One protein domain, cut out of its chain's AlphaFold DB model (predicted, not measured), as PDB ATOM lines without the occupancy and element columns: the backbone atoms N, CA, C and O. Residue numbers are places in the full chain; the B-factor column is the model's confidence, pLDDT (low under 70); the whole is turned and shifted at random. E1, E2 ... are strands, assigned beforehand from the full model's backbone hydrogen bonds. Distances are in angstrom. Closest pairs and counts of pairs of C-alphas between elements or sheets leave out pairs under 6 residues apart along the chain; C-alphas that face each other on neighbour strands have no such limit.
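Overview. This is residues 3 to 18, 30 to 126 and 133 to 146 of the 154 residues of an uncharacterized protein of Gammaproteobacteria bacterium (UniProt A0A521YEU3). Picture a narrow V of long strand ribbons: one arm is the three-stranded sheet E3, E4 and E5, with the E1 and E2 ribbon beside part of it, and the other is the ribbon E6 and E7, joined near the turn from E5 to E6. E2 runs on into E3, while E6 and E7 stay open to one side. The printed part has 127 residues, 102 of them in seven named strands, E1 to E7 in chain order, and no named helix: all strand, in three antiparallel sheets, E3 - E4 - E5, E1 - E2 and E6 - E7. It is extended, with a radius of gyration of the C-alphas of 23.7 A, and flat, spanning 84 by 51 by 16 A.

Arrangement. Start at E3, residues 43 to 52, E4, residues 55 to 74, and E5, residues 83 to 101: a meander, each strand the antiparallel neighbour of the one before, and twisted. In the hairpin E3 and E4, N 46 and O 61 are 2.8 A apart; in the hairpin E4 and E5, N 62 and O 94 are 2.9 A apart. E5 bends by 61 degrees at residue 98. Look next at E1, residues 3 to 16, and E2, residues 30 to 41, antiparallel, with N 6 and O 37 at 2.9 A. The closest C-alphas of E1 and E5, Leu 7 and Gln 85, are 5.2 A apart. In E6, residues 106 to 119, and E7, residues 133 to 145, antiparallel, N 113 and O 139 are 2.8 A apart. E4 and E6 are apart.

Along the chain. Find C-alpha 55 at (43.046, 33.165, -23.425); E4 runs 56.5 A from there. E5 measures 54.4 A, E1 40.2 A. E7 ends at C-alpha 145, (35.188, 21.059, -24.019).

Size, cuts and confidence. The farthest C-alphas, Gly 18 and Lys 53, are 84.8 A apart. Residues 19 to 29 and 127 to 132 are not printed, leaving gaps of 14.5 A and 14.7 A between C-alphas. Of the links printed whole, none is long. pLDDT is under 70 at 17 to 18, 77 to 80, 108 to 126 and 133 to 139.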
ATOM      1  N   THR A   3      23.246   3.745 -11.888       90.25
ATOM      2  CA  THR A   3      23.268   3.044 -10.595       90.25
ATOM      3  C   THR A   3      22.683   1.653 -10.759       90.25
ATOM      4  O   THR A   3      21.543   1.507 -11.190       90.25
ATOM      5  N   GLN A   4      23.452   0.634 -10.382       90.06
ATOM      6  CA  GLN A   4      23.059  -0.766 -10.504       90.06
ATOM      7  C   GLN A   4      23.119  -1.447  -9.131       90.06
ATOM      8  O   GLN A   4      24.099  -1.297  -8.396       90.06
ATOM      9  N   GLY A   5      22.059  -2.175  -8.778       91.31
ATOM     10  CA  GLY A   5      21.990  -2.984  -7.558       91.31
ATOM     11  C   GLY A   5      22.588  -4.376  -7.764       91.31
ATOM     12  O   GLY A   5      22.545  -4.906  -8.872       91.31
ATOM     13  N   TYR A   6      23.130  -4.969  -6.702       91.94
ATOM     14  CA  TYR A   6      23.691  -6.320  -6.721       91.94
ATOM     15  C   TYR A   6      23.560  -7.019  -5.367       91.94
ATOM     16  O   TYR A   6      23.345  -6.378  -4.339       91.94
ATOM     17  N   LEU A   7      23.689  -8.345  -5.347       92.38
ATOM     18  CA  LEU A   7      23.703  -9.119  -4.102       92.38
ATOM     19  C   LEU A   7      25.107  -9.108  -3.486       92.38
ATOM     20  O   LEU A   7      26.000  -9.791  -3.984       92.38
ATOM     21  N   ALA A   8      25.306  -8.346  -2.412       89.31
ATOM     22  CA  ALA A   8      26.625  -8.139  -1.818       89.31
ATOM     23  C   ALA A   8      27.042  -9.263  -0.861       89.31
ATOM     24  O   ALA A   8      28.220  -9.609  -0.799       89.31
ATOM     25  N   SER A   9      26.095  -9.831  -0.108       87.75
ATOM     26  CA  SER A   9      26.382 -10.902   0.850       87.75
ATOM     27  C   SER A   9      25.196 -11.841   1.050       87.75
ATOM     28  O   SER A   9      24.036 -11.433   0.940       87.75
ATOM     29  N   VAL A  10      25.514 -13.097   1.367       89.06
ATOM     30  CA  VAL A  10      24.576 -14.146   1.769       89.06
ATOM     31  C   VAL A  10      25.090 -14.767   3.063       89.06
ATOM     32  O   VAL A  10      26.188 -15.322   3.083       89.06
ATOM     33  N   GLN A  11      24.296 -14.701   4.128       86.69
ATOM     34  CA  GLN A  11      24.610 -15.329   5.410       86.69
ATOM     35  C   GLN A  11      23.650 -16.486   5.662       86.69
ATOM     36  O   GLN A  11      22.445 -16.279   5.783       86.69
ATOM     37  N   ASN A  12      24.187 -17.700   5.778       84.44
ATOM     38  CA  ASN A  12      23.409 -18.880   6.142       84.44
ATOM     39  C   ASN A  12      23.588 -19.175   7.634       84.44
ATOM     40  O   ASN A  12      24.703 -19.105   8.157       84.44
ATOM     41  N   THR A  13      22.500 -19.539   8.305       81.44
ATOM     42  CA  THR A  13      22.505 -20.037   9.683       81.44
ATOM     43  C   THR A  13      21.776 -21.370   9.710       81.44
ATOM     44  O   THR A  13      20.652 -21.483   9.221       81.44
ATOM     45  N   THR A  14      22.433 -22.394  10.247       80.06
ATOM     46  CA  THR A  14      21.878 -23.737  10.385       80.06
ATOM     47  C   THR A  14      21.515 -23.983  11.844       80.06
ATOM     48  O   THR A  14      22.372 -23.941  12.724       80.06
ATOM     49  N   LEU A  15      20.236 -24.237  12.115       76.88
ATOM     50  CA  LEU A  15      19.786 -24.733  13.412       76.88
ATOM     51  C   LEU A  15      19.576 -26.243  13.303       76.88
ATOM     52  O   LEU A  15      18.737 -26.707  12.526       76.88
ATOM     53  N   SER A  16      20.357 -27.002  14.071       72.62
ATOM     54  CA  SER A  16      20.179 -28.449  14.200       72.62
ATOM     55  C   SER A  16      19.126 -28.723  15.275       72.62
ATOM     56  O   SER A  16      19.304 -28.336  16.431       72.62
ATOM     57  N   GLY A  17      18.002 -29.333  14.890       66.69
ATOM     58  CA  GLY A  17      16.976 -29.777  15.833       66.69
ATOM     59  C   GLY A  17      17.475 -30.982  16.631       66.69
ATOM     60  O   GLY A  17      17.886 -31.979  16.041       66.69
ATOM     61  N   GLY A  18      17.461 -30.886  17.963       60.00
ATOM     62  CA  GLY A  18      17.892 -31.968  18.851       60.00
ATOM     63  C   GLY A  18      17.078 -33.247  18.635       60.00
ATOM     64  O   GLY A  18      15.852 -33.208  18.542       60.00
ATOM     65  N   VAL A  30      17.611 -24.389   7.735       77.25
ATOM     66  CA  VAL A  30      18.565 -23.423   7.169       77.25
ATOM     67  C   VAL A  30      17.833 -22.115   6.895       77.25
ATOM     68  O   VAL A  30      16.879 -22.094   6.122       77.25
ATOM     69  N   THR A  31      18.284 -21.023   7.507       81.19
ATOM     70  CA  THR A  31      17.802 -19.668   7.205       81.19
ATOM     71  C   THR A  31      18.893 -18.886   6.483       81.19
ATOM     72  O   THR A  31      20.036 -18.869   6.944       81.19
ATOM     73  N   SER A  32      18.543 -18.217   5.383       84.94
ATOM     74  CA  SER A  32      19.462 -17.375   4.608       84.94
ATOM     75  C   SER A  32      19.054 -15.907   4.690       84.94
ATOM     76  O   SER A  32      17.911 -15.558   4.399       84.94
ATOM     77  N   GLN A  33      19.998 -15.043   5.049       88.75
ATOM     78  CA  GLN A  33      19.857 -13.591   5.005       88.75
ATOM     79  C   GLN A  33      20.601 -13.042   3.782       88.75
ATOM     80  O   GLN A  33      21.762 -13.384   3.556       88.75
ATOM     81  N   LEU A  34      19.929 -12.199   2.993       91.31
ATOM     82  CA  LEU A  34      20.470 -11.578   1.780       91.31
ATOM     83  C   LEU A  34      20.694 -10.081   2.013       91.31
ATOM     84  O   LEU A  34      19.759  -9.375   2.391       91.31
ATOM     85  N   THR A  35      21.905  -9.596   1.739       92.94
ATOM     86  CA  THR A  35      22.253  -8.173   1.865       92.94
ATOM     87  C   THR A  35      22.494  -7.567   0.479       92.94
ATOM     88  O   THR A  35      23.468  -7.948  -0.181       92.94
ATOM     89  N   PRO A  36      21.644  -6.634   0.007       92.69
ATOM     90  CA  PRO A  36      21.863  -5.939  -1.257       92.69
ATOM     91  C   PRO A  36      22.950  -4.859  -1.134       92.69
ATOM     92  O   PRO A  36      23.172  -4.294  -0.065       92.69
ATOM     93  N   GLY A  37      23.600  -4.549  -2.251       92.06
ATOM     94  CA  GLY A  37      24.498  -3.410  -2.436       92.06
ATOM     95  C   GLY A  37      24.158  -2.646  -3.716       92.06
ATOM     96  O   GLY A  37      23.380  -3.116  -4.547       92.06
ATOM     97  N   SER A  38      24.737  -1.460  -3.888       93.06
ATOM     98  CA  SER A  38      24.569  -0.647  -5.097       93.06
ATOM     99  C   SER A  38      25.879   0.010  -5.496       93.06
ATOM    100  O   SER A  38      26.629   0.464  -4.633       93.06
ATOM    101  N   ILE A  39      26.127   0.107  -6.799       92.62
ATOM    102  CA  ILE A  39      27.272   0.821  -7.362       92.62
ATOM    103  C   ILE A  39      26.783   1.906  -8.319       92.62
ATOM    104  O   ILE A  39      25.908   1.652  -9.148       92.62
ATOM    105  N   THR A  40      27.361   3.100  -8.219       91.62
ATOM    106  CA  THR A  40      27.091   4.217  -9.129       91.62
ATOM    107  C   THR A  40      28.325   4.487  -9.978       91.62
ATOM    108  O   THR A  40      29.425   4.649  -9.454       91.62
ATOM    109  N   THR A  41      28.142   4.538 -11.295       91.00
ATOM    110  CA  THR A  41      29.195   4.818 -12.275       91.00
ATOM    111  C   THR A  41      28.823   6.012 -13.158       91.00
ATOM    112  O   THR A  41      27.651   6.371 -13.305       91.00
ATOM    113  N   GLY A  42      29.818   6.674 -13.738       88.06
ATOM    114  CA  GLY A  42      29.651   7.828 -14.613       88.06
ATOM    115  C   GLY A  42      30.885   8.724 -14.663       88.06
ATOM    116  O   GLY A  42      31.997   8.274 -14.399       88.06
ATOM    117  N   LEU A  43      30.682   9.986 -15.040       87.19
ATOM    118  CA  LEU A  43      31.735  10.983 -15.244       87.19
ATOM    119  C   LEU A  43      31.692  12.052 -14.148       87.19
ATOM    120  O   LEU A  43      30.720  12.800 -14.068       87.19
ATOM    121  N   THR A  44      32.773  12.187 -13.389       90.12
ATOM    122  CA  THR A  44      32.998  13.307 -12.466       90.12
ATOM    123  C   THR A  44      34.075  14.213 -13.041       90.12
ATOM    124  O   THR A  44      35.133  13.723 -13.423       90.12
ATOM    125  N   LEU A  45      33.816  15.521 -13.117       88.62
ATOM    126  CA  LEU A  45      34.687  16.496 -13.775       88.62
ATOM    127  C   LEU A  45      34.974  17.681 -12.849       88.62
ATOM    128  O   LEU A  45      34.055  18.356 -12.393       88.62
ATOM    129  N   TYR A  46      36.254  17.961 -12.630       92.62
ATOM    130  CA  TYR A  46      36.755  19.124 -11.907       92.62
ATOM    131  C   TYR A  46      37.501  20.035 -12.875       92.62
ATOM    132  O   TYR A  46      38.484  19.628 -13.496       92.62
ATOM    133  N   ILE A  47      37.044  21.279 -12.986       91.56
ATOM    134  CA  ILE A  47      37.630  22.279 -13.879       91.56
ATOM    135  C   ILE A  47      38.071  23.471 -13.045       91.56
ATOM    136  O   ILE A  47      37.278  24.047 -12.304       91.56
ATOM    137  N   LEU A  48      39.327  23.868 -13.213       94.88
ATOM    138  CA  LEU A  48      39.859  25.122 -12.703       94.88
ATOM    139  C   LEU A  48      40.217  26.025 -13.891       94.88
ATOM    140  O   LEU A  48      41.254  25.806 -14.529       94.88
ATOM    141  N   PRO A  49      39.371  27.015 -14.217       93.38
ATOM    142  CA  PRO A  49      39.665  27.984 -15.258       93.38
ATOM    143  C   PRO A  49      40.439  29.190 -14.705       93.38
ATOM    144  O   PRO A  49      40.211  29.654 -13.590       93.38
ATOM    145  N   LYS A  50      41.319  29.749 -15.532       94.19
ATOM    146  CA  LYS A  50      41.981  31.038 -15.342       94.19
ATOM    147  C   LYS A  50      41.893  31.822 -16.646       94.19
ATOM    148  O   LYS A  50      42.508  31.454 -17.645       94.19
ATOM    149  N   ILE A  51      41.135  32.911 -16.618       92.44
ATOM    150  CA  ILE A  51      40.893  33.764 -17.782       92.44
ATOM    151  C   ILE A  51      41.942  34.879 -17.795       92.44
ATOM    152  O   ILE A  51      42.147  35.561 -16.792       92.44
ATOM    153  N   LEU A  52      42.619  35.058 -18.927       90.69
ATOM    154  CA  LEU A  52      43.570  36.135 -19.169       90.69
ATOM    155  C   LEU A  52      43.295  36.740 -20.550       90.69
ATOM    156  O   LEU A  52      43.767  36.229 -21.568       90.69
ATOM    157  N   LYS A  53      42.558  37.857 -20.574       86.25
ATOM    158  CA  LYS A  53      42.047  38.471 -21.812       86.25
ATOM    159  C   LYS A  53      41.226  37.442 -22.610       86.25
ATOM    160  O   LYS A  53      40.239  36.936 -22.095       86.25
ATOM    161  N   GLU A  54      41.655  37.107 -23.825       83.19
ATOM    162  CA  GLU A  54      41.001  36.141 -24.723       83.19
ATOM    163  C   GLU A  54      41.424  34.685 -24.470       83.19
ATOM    164  O   GLU A  54      40.813  33.754 -24.996       83.19
ATOM    165  N   ASN A  55      42.478  34.480 -23.677       89.44
ATOM    166  CA  ASN A  55      43.046  33.165 -23.425       89.44
ATOM    167  C   ASN A  55      42.513  32.593 -22.115       89.44
ATOM    168  O   ASN A  55      42.568  33.235 -21.065       89.44
ATOM    169  N   ILE A  56      42.053  31.352 -22.166       93.06
ATOM    170  CA  ILE A  56      41.529  30.615 -21.027       93.06
ATOM    171  C   ILE A  56      42.488  29.463 -20.757       93.06
ATOM    172  O   ILE A  56      42.613  28.522 -21.538       93.06
ATOM    173  N   TYR A  57      43.186  29.544 -19.635       93.19
ATOM    174  CA  TYR A  57      43.969  28.432 -19.122       93.19
ATOM    175  C   TYR A  57      43.042  27.555 -18.298       93.19
ATOM    176  O   TYR A  57      42.417  28.034 -17.355       93.19
ATOM    177  N   ILE A  58      42.943  26.280 -18.641       92.69
ATOM    178  CA  ILE A  58      42.090  25.331 -17.936       92.69
ATOM    179  C   ILE A  58      42.930  24.172 -17.429       92.69
ATOM    180  O   ILE A  58      43.722  23.582 -18.164       92.69
ATOM    181  N   GLN A  59      42.746  23.847 -16.156       92.88
ATOM    182  CA  GLN A  59      43.166  22.573 -15.598       92.88
ATOM    183  C   GLN A  59      41.928  21.714 -15.411       92.88
ATOM    184  O   GLN A  59      40.988  22.107 -14.724       92.88
ATOM    185  N   ILE A  60      41.936  20.545 -16.034       90.25
ATOM    186  CA  ILE A  60      40.817  19.621 -16.033       90.25
ATOM    187  C   ILE A  60      41.286  18.327 -15.399       90.25
ATOM    188  O   ILE A  60      42.265  17.738 -15.852       90.25
ATOM    189  N   ASN A  61      40.564  17.885 -14.378       91.75
ATOM    190  CA  ASN A  61      40.682  16.543 -13.836       91.75
ATOM    191  C   ASN A  61      39.339  15.853 -14.021       91.75
ATOM    192  O   ASN A  61      38.318  16.435 -13.662       91.75
ATOM    193  N   ALA A  62      39.314  14.642 -14.557       88.00
ATOM    194  CA  ALA A  62      38.082  13.874 -14.536       88.00
ATOM    195  C   ALA A  62      38.291  12.390 -14.321       88.00
ATOM    196  O   ALA A  62      39.290  11.793 -14.729       88.00
ATOM    197  N   ASP A  63      37.254  11.834 -13.717       89.81
ATOM    198  CA  ASP A  63      37.142  10.457 -13.305       89.81
ATOM    199  C   ASP A  63      35.964   9.857 -14.061       89.81
ATOM    200  O   ASP A  63      34.814  10.270 -13.906       89.81
ATOM    201  N   ILE A  64      36.260   8.894 -14.924       88.44
ATOM    202  CA  ILE A  64      35.268   8.174 -15.713       88.44
ATOM    203  C   ILE A  64      35.187   6.773 -15.145       88.44
ATOM    204  O   ILE A  64      36.190   6.068 -15.080       88.44
ATOM    205  N   SER A  65      33.989   6.360 -14.766       89.62
ATOM    206  CA  SER A  65      33.697   5.012 -14.305       89.62
ATOM    207  C   SER A  65      32.613   4.391 -15.174       89.62
ATOM    208  O   SER A  65      31.622   5.040 -15.511       89.62
ATOM    209  N   THR A  66      32.800   3.129 -15.543       87.69
ATOM    210  CA  THR A  66      31.830   2.351 -16.318       87.69
ATOM    211  C   THR A  66      31.645   0.976 -15.692       87.69
ATOM    212  O   THR A  66      32.632   0.278 -15.447       87.69
ATOM    213  N   SER A  67      30.393   0.570 -15.466       88.12
ATOM    214  CA  SER A  67      30.066  -0.800 -15.058       88.12
ATOM    215  C   SER A  67      30.251  -1.759 -16.238       88.12
ATOM    216  O   SER A  67      29.655  -1.584 -17.304       88.12
ATOM    217  N   ASN A  68      31.079  -2.783 -16.047       86.62
ATOM    218  CA  ASN A  68      31.263  -3.912 -16.961       86.62
ATOM    219  C   ASN A  68      30.325  -5.085 -16.619       86.62
ATOM    220  O   ASN A  68      30.464  -6.166 -17.191       86.62
ATOM    221  N   GLY A  69      29.379  -4.878 -15.697       87.81
ATOM    222  CA  GLY A  69      28.469  -5.896 -15.183       87.81
ATOM    223  C   GLY A  69      28.955  -6.528 -13.880       87.81
ATOM    224  O   GLY A  69      29.835  -6.001 -13.196       87.81
ATOM    225  N   PHE A  70      28.362  -7.670 -13.540       91.25
ATOM    226  CA  PHE A  70      28.621  -8.392 -12.297       91.25
ATOM    227  C   PHE A  70      29.181  -9.782 -12.588       91.25
ATOM    228  O   PHE A  70      28.711 -10.469 -13.495       91.25
ATOM    229  N   THR A  71      30.157 -10.205 -11.790       90.38
ATOM    230  CA  THR A  71      30.656 -11.582 -11.777       90.38
ATOM    231  C   THR A  71      30.147 -12.280 -10.526       90.38
ATOM    232  O   THR A  71      30.197 -11.711  -9.439       90.38
ATOM    233  N   ASN A  72      29.690 -13.522 -10.655       90.06
ATOM    234  CA  ASN A  72      29.272 -14.306  -9.498       90.06
ATOM    235  C   ASN A  72      30.496 -14.927  -8.814       90.06
ATOM    236  O   ASN A  72      31.300 -15.593  -9.464       90.06
ATOM    237  N   ALA A  73      30.615 -14.745  -7.502       86.25
ATOM    238  CA  ALA A  73      31.556 -15.478  -6.661       86.25
ATOM    239  C   ALA A  73      30.768 -16.475  -5.802       86.25
ATOM    240  O   ALA A  73      29.701 -16.128  -5.299       86.25
ATOM    241  N   SER A  74      31.253 -17.711  -5.671       86.62
ATOM    242  CA  SER A  74      30.567 -18.792  -4.944       86.62
ATOM    243  C   SER A  74      31.435 -19.340  -3.816       86.62
ATOM    244  O   SER A  74      32.644 -19.505  -3.997       86.62
ATOM    245  N   SER A  75      30.829 -19.675  -2.675       78.00
ATOM    246  CA  SER A  75      31.493 -20.411  -1.599       78.00
ATOM    247  C   SER A  75      31.376 -21.926  -1.843       78.00
ATOM    248  O   SER A  75      30.425 -22.576  -1.409       78.00
ATOM    249  N   GLY A  76      32.348 -22.503  -2.554       73.19
ATOM    250  CA  GLY A  76      32.470 -23.956  -2.748       73.19
ATOM    251  C   GLY A  76      31.562 -24.563  -3.828       73.19
ATOM    252  O   GLY A  76      30.919 -23.854  -4.605       73.19
ATOM    253  N   THR A  77      31.552 -25.899  -3.890       65.94
ATOM    254  CA  THR A  77      30.790 -26.718  -4.846       65.94
ATOM    255  C   THR A  77      29.803 -27.630  -4.106       65.94
ATOM    256  O   THR A  77      30.169 -28.295  -3.141       65.94
ATOM    257  N   GLY A  78      28.537 -27.667  -4.542       69.56
ATOM    258  CA  GLY A  78      27.503 -28.554  -3.987       69.56
ATOM    259  C   GLY A  78      26.184 -27.844  -3.640       69.56
ATOM    260  O   GLY A  78      26.074 -26.635  -3.814       69.56
ATOM    261  N   PRO A  79      25.177 -28.571  -3.120       65.69
ATOM    262  CA  PRO A  79      23.824 -28.050  -2.869       65.69
ATOM    263  C   PRO A  79      23.740 -26.954  -1.790       65.69
ATOM    264  O   PRO A  79      22.703 -26.316  -1.654       65.69
ATOM    265  N   ASN A  80      24.826 -26.716  -1.047       69.75
ATOM    266  CA  ASN A  80      24.932 -25.677  -0.019       69.75
ATOM    267  C   ASN A  80      25.792 -24.477  -0.459       69.75
ATOM    268  O   ASN A  80      26.170 -23.661   0.380       69.75
ATOM    269  N   SER A  81      26.153 -24.373  -1.745       77.56
ATOM    270  CA  SER A  81      26.946 -23.247  -2.245       77.56
ATOM    271  C   SER A  81      26.135 -21.952  -2.204       77.56
ATOM    272  O   SER A  81      25.060 -21.881  -2.803       77.56
ATOM    273  N   THR A  82      26.652 -20.912  -1.549       82.50
ATOM    274  CA  THR A  82      26.093 -19.559  -1.643       82.50
ATOM    275  C   THR A  82      26.852 -18.772  -2.699       82.50
ATOM    276  O   THR A  82      28.051 -18.976  -2.891       82.50
ATOM    277  N   SER A  83      26.162 -17.872  -3.399       88.56
ATOM    278  CA  SER A  83      26.791 -17.013  -4.397       88.56
ATOM    279  C   SER A  83      26.442 -15.549  -4.175       88.56
ATOM    280  O   SER A  83      25.294 -15.210  -3.893       88.56
ATOM    281  N   ILE A  84      27.452 -14.695  -4.313       91.25
ATOM    282  CA  ILE A  84      27.352 -13.236  -4.283       91.25
ATOM    283  C   ILE A  84      27.683 -12.668  -5.663       91.25
ATOM    284  O   ILE A  84      28.338 -13.320  -6.479       91.25
ATOM    285  N   GLN A  85      27.271 -11.432  -5.906       91.25
ATOM    286  CA  GLN A  85      27.608 -10.677  -7.104       91.25
ATOM    287  C   GLN A  85      28.718  -9.676  -6.786       91.25
ATOM    288  O   GLN A  85      28.642  -8.926  -5.817       91.25
ATOM    289  N   VAL A  86      29.751  -9.647  -7.622       92.31
ATOM    290  CA  VAL A  86      30.880  -8.723  -7.508       92.31
ATOM    291  C   VAL A  86      30.833  -7.756  -8.692       92.31
ATOM    292  O   VAL A  86      30.923  -8.214  -9.837       92.31
ATOM    293  N   PRO A  87      30.682  -6.438  -8.467       91.25
ATOM    294  CA  PRO A  87      30.684  -5.459  -9.546       91.25
ATOM    295  C   PRO A  87      32.066  -5.371 -10.194       91.25
ATOM    296  O   PRO A  87      33.080  -5.222  -9.515       91.25
ATOM    297  N   ASN A  88      32.106  -5.415 -11.522       90.25
ATOM    298  CA  ASN A  88      33.302  -5.123 -12.295       90.25
ATOM    299  C   ASN A  88      33.192  -3.693 -12.828       90.25
ATOM    300  O   ASN A  88      32.347  -3.408 -13.673       90.25
ATOM    301  N   VAL A  89      34.031  -2.786 -12.329       89.81
ATOM    302  CA  VAL A  89      34.031  -1.377 -12.736       89.81
ATOM    303  C   VAL A  89      35.380  -1.040 -13.349       89.81
ATOM    304  O   VAL A  89      36.423  -1.245 -12.734       89.81
ATOM    305  N   SER A  90      35.367  -0.486 -14.558       87.12
ATOM    306  CA  SER A  90      36.549   0.161 -15.122       87.12
ATOM    307  C   SER A  90      36.542   1.634 -14.751       87.12
ATOM    308  O   SER A  90      35.543   2.320 -14.964       87.12
ATOM    309  N   GLN A  91      37.660   2.113 -14.212       87.00
ATOM    310  CA  GLN A  91      37.869   3.516 -13.881       87.00
ATOM    311  C   GLN A  91      39.027   4.076 -14.698       87.00
ATOM    312  O   GLN A  91      40.021   3.392 -14.956       87.00
ATOM    313  N   LYS A  92      38.901   5.332 -15.109       83.62
ATOM    314  CA  LYS A  92      39.969   6.079 -15.753       83.62
ATOM    315  C   LYS A  92      40.020   7.486 -15.192       83.62
ATOM    316  O   LYS A  92      39.005   8.171 -15.126       83.62
ATOM    317  N   HIS A  93      41.234   7.902 -14.870       87.62
ATOM    318  CA  HIS A  93      41.551   9.229 -14.375       87.62
ATOM    319  C   HIS A  93      42.318   9.980 -15.459       87.62
ATOM    320  O   HIS A  93      43.223   9.417 -16.082       87.62
ATOM    321  N   PHE A  94      41.970  11.240 -15.695       83.19
ATOM    322  CA  PHE A  94      42.754  12.120 -16.552       83.19
ATOM    323  C   PHE A  94      42.970  13.470 -15.887       83.19
ATOM    324  O   PHE A  94      42.068  14.003 -15.249       83.19
ATOM    325  N   SER A  95      44.166  14.024 -16.063       89.56
ATOM    326  CA  SER A  95      44.523  15.369 -15.626       89.56
ATOM    327  C   SER A  95      45.242  16.061 -16.774       89.56
ATOM    328  O   SER A  95      46.304  15.608 -17.202       89.56
ATOM    329  N   GLN A  96      44.648  17.116 -17.320       87.56
ATOM    330  CA  GLN A  96      45.236  17.877 -18.418       87.56
ATOM    331  C   GLN A  96      45.184  19.367 -18.121       87.56
ATOM    332  O   GLN A  96      44.209  19.889 -17.582       87.56
ATOM    333  N   ARG A  97      46.261  20.056 -18.495       91.31
ATOM    334  CA  ARG A  97      46.338  21.512 -18.509       91.31
ATOM    335  C   ARG A  97      46.430  21.956 -19.953       91.31
ATOM    336  O   ARG A  97      47.265  21.445 -20.692       91.31
ATOM    337  N   SER A  98      45.574  22.886 -20.339       89.94
ATOM    338  CA  SER A  98      45.543  23.410 -21.696       89.94
ATOM    339  C   SER A  98      45.250  24.902 -21.689       89.94
ATOM    340  O   SER A  98      44.681  25.440 -20.737       89.94
ATOM    341  N   MET A  99      45.671  25.566 -22.755       91.38
ATOM    342  CA  MET A  99      45.321  26.941 -23.065       91.38
ATOM    343  C   MET A  99      44.415  26.902 -24.287       91.38
ATOM    344  O   MET A  99      44.773  26.324 -25.310       91.38
ATOM    345  N   ILE A 100      43.247  27.513 -24.170       91.31
ATOM    346  CA  ILE A 100      42.242  27.550 -25.224       91.31
ATOM    347  C   ILE A 100      41.645  28.952 -25.296       91.31
ATOM    348  O   ILE A 100      41.542  29.635 -24.277       91.31
ATOM    349  N   LYS A 101      41.281  29.418 -26.488       91.50
ATOM    350  CA  LYS A 101      40.565  30.687 -26.624       91.50
ATOM    351  C   LYS A 101      39.087  30.497 -26.303       91.50
ATOM    352  O   LYS A 101      38.549  29.397 -26.414       91.50
ATOM    353  N   SER A 102      38.421  31.578 -25.911       90.31
ATOM    354  CA  SER A 102      36.964  31.558 -25.756       90.31
ATOM    355  C   SER A 102      36.291  31.154 -27.071       90.31
ATOM    356  O   SER A 102      36.554  31.765 -28.102       90.31
ATOM    357  N   GLY A 103      35.411  30.155 -27.024       88.50
ATOM    358  CA  GLY A 103      34.674  29.642 -28.183       88.50
ATOM    359  C   GLY A 103      35.370  28.518 -28.960       88.50
ATOM    360  O   GLY A 103      34.691  27.797 -29.691       88.50
ATOM    361  N   ASP A 104      36.674  28.301 -28.770       90.38
ATOM    362  CA  ASP A 104      37.366  27.157 -29.369       90.38
ATOM    363  C   ASP A 104      37.012  25.860 -28.623       90.38
ATOM    364  O   ASP A 104      36.626  25.880 -27.455       90.38
ATOM    365  N   THR A 105      37.145  24.707 -29.286       89.88
ATOM    366  CA  THR A 105      36.875  23.394 -28.673       89.88
ATOM    367  C   THR A 105      38.164  22.609 -28.477       89.88
ATOM    368  O   THR A 105      38.897  22.346 -29.428       89.88
ATOM    369  N   LEU A 106      38.424  22.187 -27.241       85.75
ATOM    370  CA  LEU A 106      39.526  21.302 -26.893       85.75
ATOM    371  C   LEU A 106      39.057  19.848 -26.920       85.75
ATOM    372  O   LEU A 106      38.091  19.480 -26.248       85.75
ATOM    373  N   ILE A 107      39.802  19.017 -27.647       84.44
ATOM    374  CA  ILE A 107      39.681  17.558 -27.615       84.44
ATOM    375  C   ILE A 107      40.667  17.039 -26.570       84.44
ATOM    376  O   ILE A 107      41.876  17.126 -26.764       84.44
ATOM    377  N   LEU A 108      40.164  16.509 -25.456       68.56
ATOM    378  CA  LEU A 108      41.024  16.041 -24.364       68.56
ATOM    379  C   LEU A 108      41.497  14.603 -24.559       68.56
ATOM    380  O   LEU A 108      42.641  14.268 -24.249       68.56
ATOM    381  N   SER A 109      40.622  13.723 -25.046       63.72
ATOM    382  CA  SER A 109      40.965  12.323 -25.301       63.72
ATOM    383  C   SER A 109      39.831  11.588 -26.013       63.72
ATOM    384  O   SER A 109      38.658  11.865 -25.752       63.72
ATOM    385  N   GLY A 110      40.191  10.627 -26.868       59.12
ATOM    386  CA  GLY A 110      39.300   9.589 -27.384       59.12
ATOM    387  C   GLY A 110      39.681   8.235 -26.778       59.12
ATOM    388  O   GLY A 110      40.825   7.797 -26.878       59.12
ATOM    389  N   PHE A 111      38.740   7.573 -26.114       61.06
ATOM    390  CA  PHE A 111      38.941   6.301 -25.431       61.06
ATOM    391  C   PHE A 111      38.353   5.169 -26.256       61.06
ATOM    392  O   PHE A 111      37.143   5.034 -26.251       61.06
ATOM    393  N   ARG A 112      39.170   4.331 -26.904       53.75
ATOM    394  CA  ARG A 112      38.703   3.116 -27.594       53.75
ATOM    395  C   ARG A 112      38.912   1.879 -26.720       53.75
ATOM    396  O   ARG A 112      40.046   1.468 -26.497       53.75
ATOM    397  N   GLN A 113      37.830   1.260 -26.260       52.59
ATOM    398  CA  GLN A 113      37.829  -0.061 -25.633       52.59
ATOM    399  C   GLN A 113      37.362  -1.094 -26.659       52.59
ATOM    400  O   GLN A 113      36.218  -1.058 -27.097       52.59
ATOM    401  N   VAL A 114      38.239  -2.025 -27.034       57.09
ATOM    402  CA  VAL A 114      37.898  -3.148 -27.919       57.09
ATOM    403  C   VAL A 114      37.658  -4.381 -27.057       57.09
ATOM    404  O   VAL A 114      38.587  -4.894 -26.437       57.09
ATOM    405  N   VAL A 115      36.417  -4.857 -27.002       59.00
ATOM    406  CA  VAL A 115      36.053  -6.121 -26.358       59.00
ATOM    407  C   VAL A 115      35.856  -7.164 -27.448       59.00
ATOM    408  O   VAL A 115      34.908  -7.092 -28.228       59.00
ATOM    409  N   ASN A 116      36.753  -8.143 -27.499       53.72
ATOM    410  CA  ASN A 116      36.622  -9.290 -28.390       53.72
ATOM    411  C   ASN A 116      35.916 -10.416 -27.639       53.72
ATOM    412  O   ASN A 116      36.467 -10.966 -26.686       53.72
ATOM    413  N   VAL A 117      34.708 -10.772 -28.065       57.59
ATOM    414  CA  VAL A 117      33.988 -11.936 -27.550       57.59
ATOM    415  C   VAL A 117      34.001 -13.012 -28.631       57.59
ATOM    416  O   VAL A 117      33.197 -13.000 -29.564       57.59
ATOM    417  N   ALA A 118      34.931 -13.956 -28.510       54.19
ATOM    418  CA  ALA A 118      34.928 -15.165 -29.322       54.19
ATOM    419  C   ALA A 118      33.982 -16.184 -28.674       54.19
ATOM    420  O   ALA A 118      34.318 -16.787 -27.657       54.19
ATOM    421  N   ARG A 119      32.779 -16.366 -29.232       51.78
ATOM    422  CA  ARG A 119      31.870 -17.437 -28.798       51.78
ATOM    423  C   ARG A 119      32.077 -18.652 -29.695       51.78
ATOM    424  O   ARG A 119      31.614 -18.680 -30.831       51.78
ATOM    425  N   ALA A 120      32.776 -19.662 -29.185       54.50
ATOM    426  CA  ALA A 120      32.830 -20.975 -29.815       54.50
ATOM    427  C   ALA A 120      31.636 -21.809 -29.327       54.50
ATOM    428  O   ALA A 120      31.739 -22.530 -28.342       54.50
ATOM    429  N   ASN A 121      30.488 -21.701 -29.997       49.53
ATOM    430  CA  ASN A 121      29.382 -22.635 -29.773       49.53
ATOM    431  C   ASN A 121      29.691 -23.937 -30.527       49.53
ATOM    432  O   ASN A 121      29.365 -24.077 -31.703       49.53
ATOM    433  N   GLN A 122      30.362 -24.880 -29.864       48.53
ATOM    434  CA  GLN A 122      30.561 -26.239 -30.369       48.53
ATOM    435  C   GLN A 122      29.398 -27.119 -29.901       48.53
ATOM    436  O   GLN A 122      29.459 -27.703 -28.827       48.53
ATOM    437  N   PHE A 123      28.320 -27.205 -30.687       53.22
ATOM    438  CA  PHE A 123      27.270 -28.200 -30.429       53.22
ATOM    439  C   PHE A 123      27.659 -29.593 -30.963       53.22
ATOM    440  O   PHE A 123      27.196 -30.602 -30.448       53.22
ATOM    441  N   LEU A 124      28.575 -29.664 -31.937       55.62
ATOM    442  CA  LEU A 124      29.174 -30.896 -32.457       55.62
ATOM    443  C   LEU A 124      30.631 -30.620 -32.861       55.62
ATOM    444  O   LEU A 124      30.966 -29.518 -33.295       55.62
ATOM    445  N   THR A 125      31.499 -31.621 -32.735       55.81
ATOM    446  CA  THR A 125      32.963 -31.562 -32.941       55.81
ATOM    447  C   THR A 125      33.420 -31.221 -34.371       55.81
ATOM    448  O   THR A 125      34.619 -31.211 -34.645       55.81
ATOM    449  N   SER A 126      32.516 -30.897 -35.301       57.31
ATOM    450  CA  SER A 126      32.862 -30.558 -36.682       57.31
ATOM    451  C   SER A 126      32.932 -29.042 -36.906       57.31
ATOM    452  O   SER A 126      31.908 -28.372 -37.043       57.31
ATOM    453  N   GLY A 133      31.188 -17.477 -34.840       56.94
ATOM    454  CA  GLY A 133      30.641 -16.188 -34.416       56.94
ATOM    455  C   GLY A 133      31.676 -15.404 -33.611       56.94
ATOM    456  O   GLY A 133      31.786 -15.588 -32.399       56.94
ATOM    457  N   SER A 134      32.452 -14.546 -34.273       56.28
ATOM    458  CA  SER A 134      33.276 -13.541 -33.589       56.28
ATOM    459  C   SER A 134      32.459 -12.262 -33.438       56.28
ATOM    460  O   SER A 134      31.970 -11.729 -34.432       56.28
ATOM    461  N   SER A 135      32.281 -11.780 -32.209       55.72
ATOM    462  CA  SER A 135      31.626 -10.498 -31.944       55.72
ATOM    463  C   SER A 135      32.645  -9.552 -31.325       55.72
ATOM    464  O   SER A 135      33.140  -9.787 -30.223       55.72
ATOM    465  N   GLN A 136      32.982  -8.494 -32.056       63.12
ATOM    466  CA  GLN A 136      33.862  -7.430 -31.591       63.12
ATOM    467  C   GLN A 136      33.001  -6.223 -31.221       63.12
ATOM    468  O   GLN A 136      32.345  -5.635 -32.078       63.12
ATOM    469  N   ILE A 137      32.989  -5.863 -29.939       66.00
ATOM    470  CA  ILE A 137      32.292  -4.679 -29.435       66.00
ATOM    471  C   ILE A 137      33.348  -3.617 -29.145       66.00
ATOM    472  O   ILE A 137      34.137  -3.755 -28.211       66.00
ATOM    473  N   THR A 138      33.351  -2.548 -29.934       67.25
ATOM    474  CA  THR A 138      34.216  -1.387 -29.711       67.25
ATOM    475  C   THR A 138      33.404  -0.280 -29.044       67.25
ATOM    476  O   THR A 138      32.415   0.179 -29.607       67.25
ATOM    477  N   LYS A 139      33.804   0.152 -27.846       69.62
ATOM    478  CA  LYS A 139      33.243   1.325 -27.163       69.62
ATOM    479  C   LYS A 139      34.222   2.484 -27.293       69.62
ATOM    480  O   LYS A 139      35.349   2.371 -26.816       69.62
ATOM    481  N   GLU A 140      33.797   3.571 -27.936       72.25
ATOM    482  CA  GLU A 140      34.573   4.808 -28.035       72.25
ATOM    483  C   GLU A 140      33.930   5.949 -27.235       72.25
ATOM    484  O   GLU A 140      32.763   6.265 -27.444       72.25
ATOM    485  N   THR A 141      34.686   6.574 -26.328       73.56
ATOM    486  CA  THR A 141      34.236   7.740 -25.545       73.56
ATOM    487  C   THR A 141      35.150   8.924 -25.828       73.56
ATOM    488  O   THR A 141      36.349   8.835 -25.586       73.56
ATOM    489  N   ILE A 142      34.604  10.041 -26.312       80.06
ATOM    490  CA  ILE A 142      35.364  11.260 -26.628       80.06
ATOM    491  C   ILE A 142      34.882  12.396 -25.729       80.06
ATOM    492  O   ILE A 142      33.679  12.557 -25.530       80.06
ATOM    493  N   ILE A 143      35.815  13.187 -25.196       80.25
ATOM    494  CA  ILE A 143      35.501  14.364 -24.378       80.25
ATOM    495  C   ILE A 143      35.909  15.635 -25.121       80.25
ATOM    496  O   ILE A 143      37.084  15.825 -25.456       80.25
ATOM    497  N   LEU A 144      34.916  16.496 -25.339       88.06
ATOM    498  CA  LEU A 144      35.016  17.792 -26.003       88.06
ATOM    499  C   LEU A 144      34.643  18.880 -25.002       88.06
ATOM    500  O   LEU A 144      33.626  18.761 -24.318       88.06
ATOM    501  N   ILE A 145      35.457  19.928 -24.910       87.12
ATOM    502  CA  ILE A 145      35.188  21.059 -24.019       87.12
ATOM    503  C   ILE A 145      35.313  22.361 -24.797       87.12
ATOM    504  O   ILE A 145      36.360  22.640 -25.377       87.12
ATOM    505  N   THR A 146      34.257  23.169 -24.743       92.69
ATOM    506  CA  THR A 146      34.163  24.481 -25.395       92.69
ATOM    507  C   THR A 146      33.870  25.533 -24.323       92.69
ATOM    508  O   THR A 146      32.716  25.700 -23.923       92.69
TER     509      THR A 146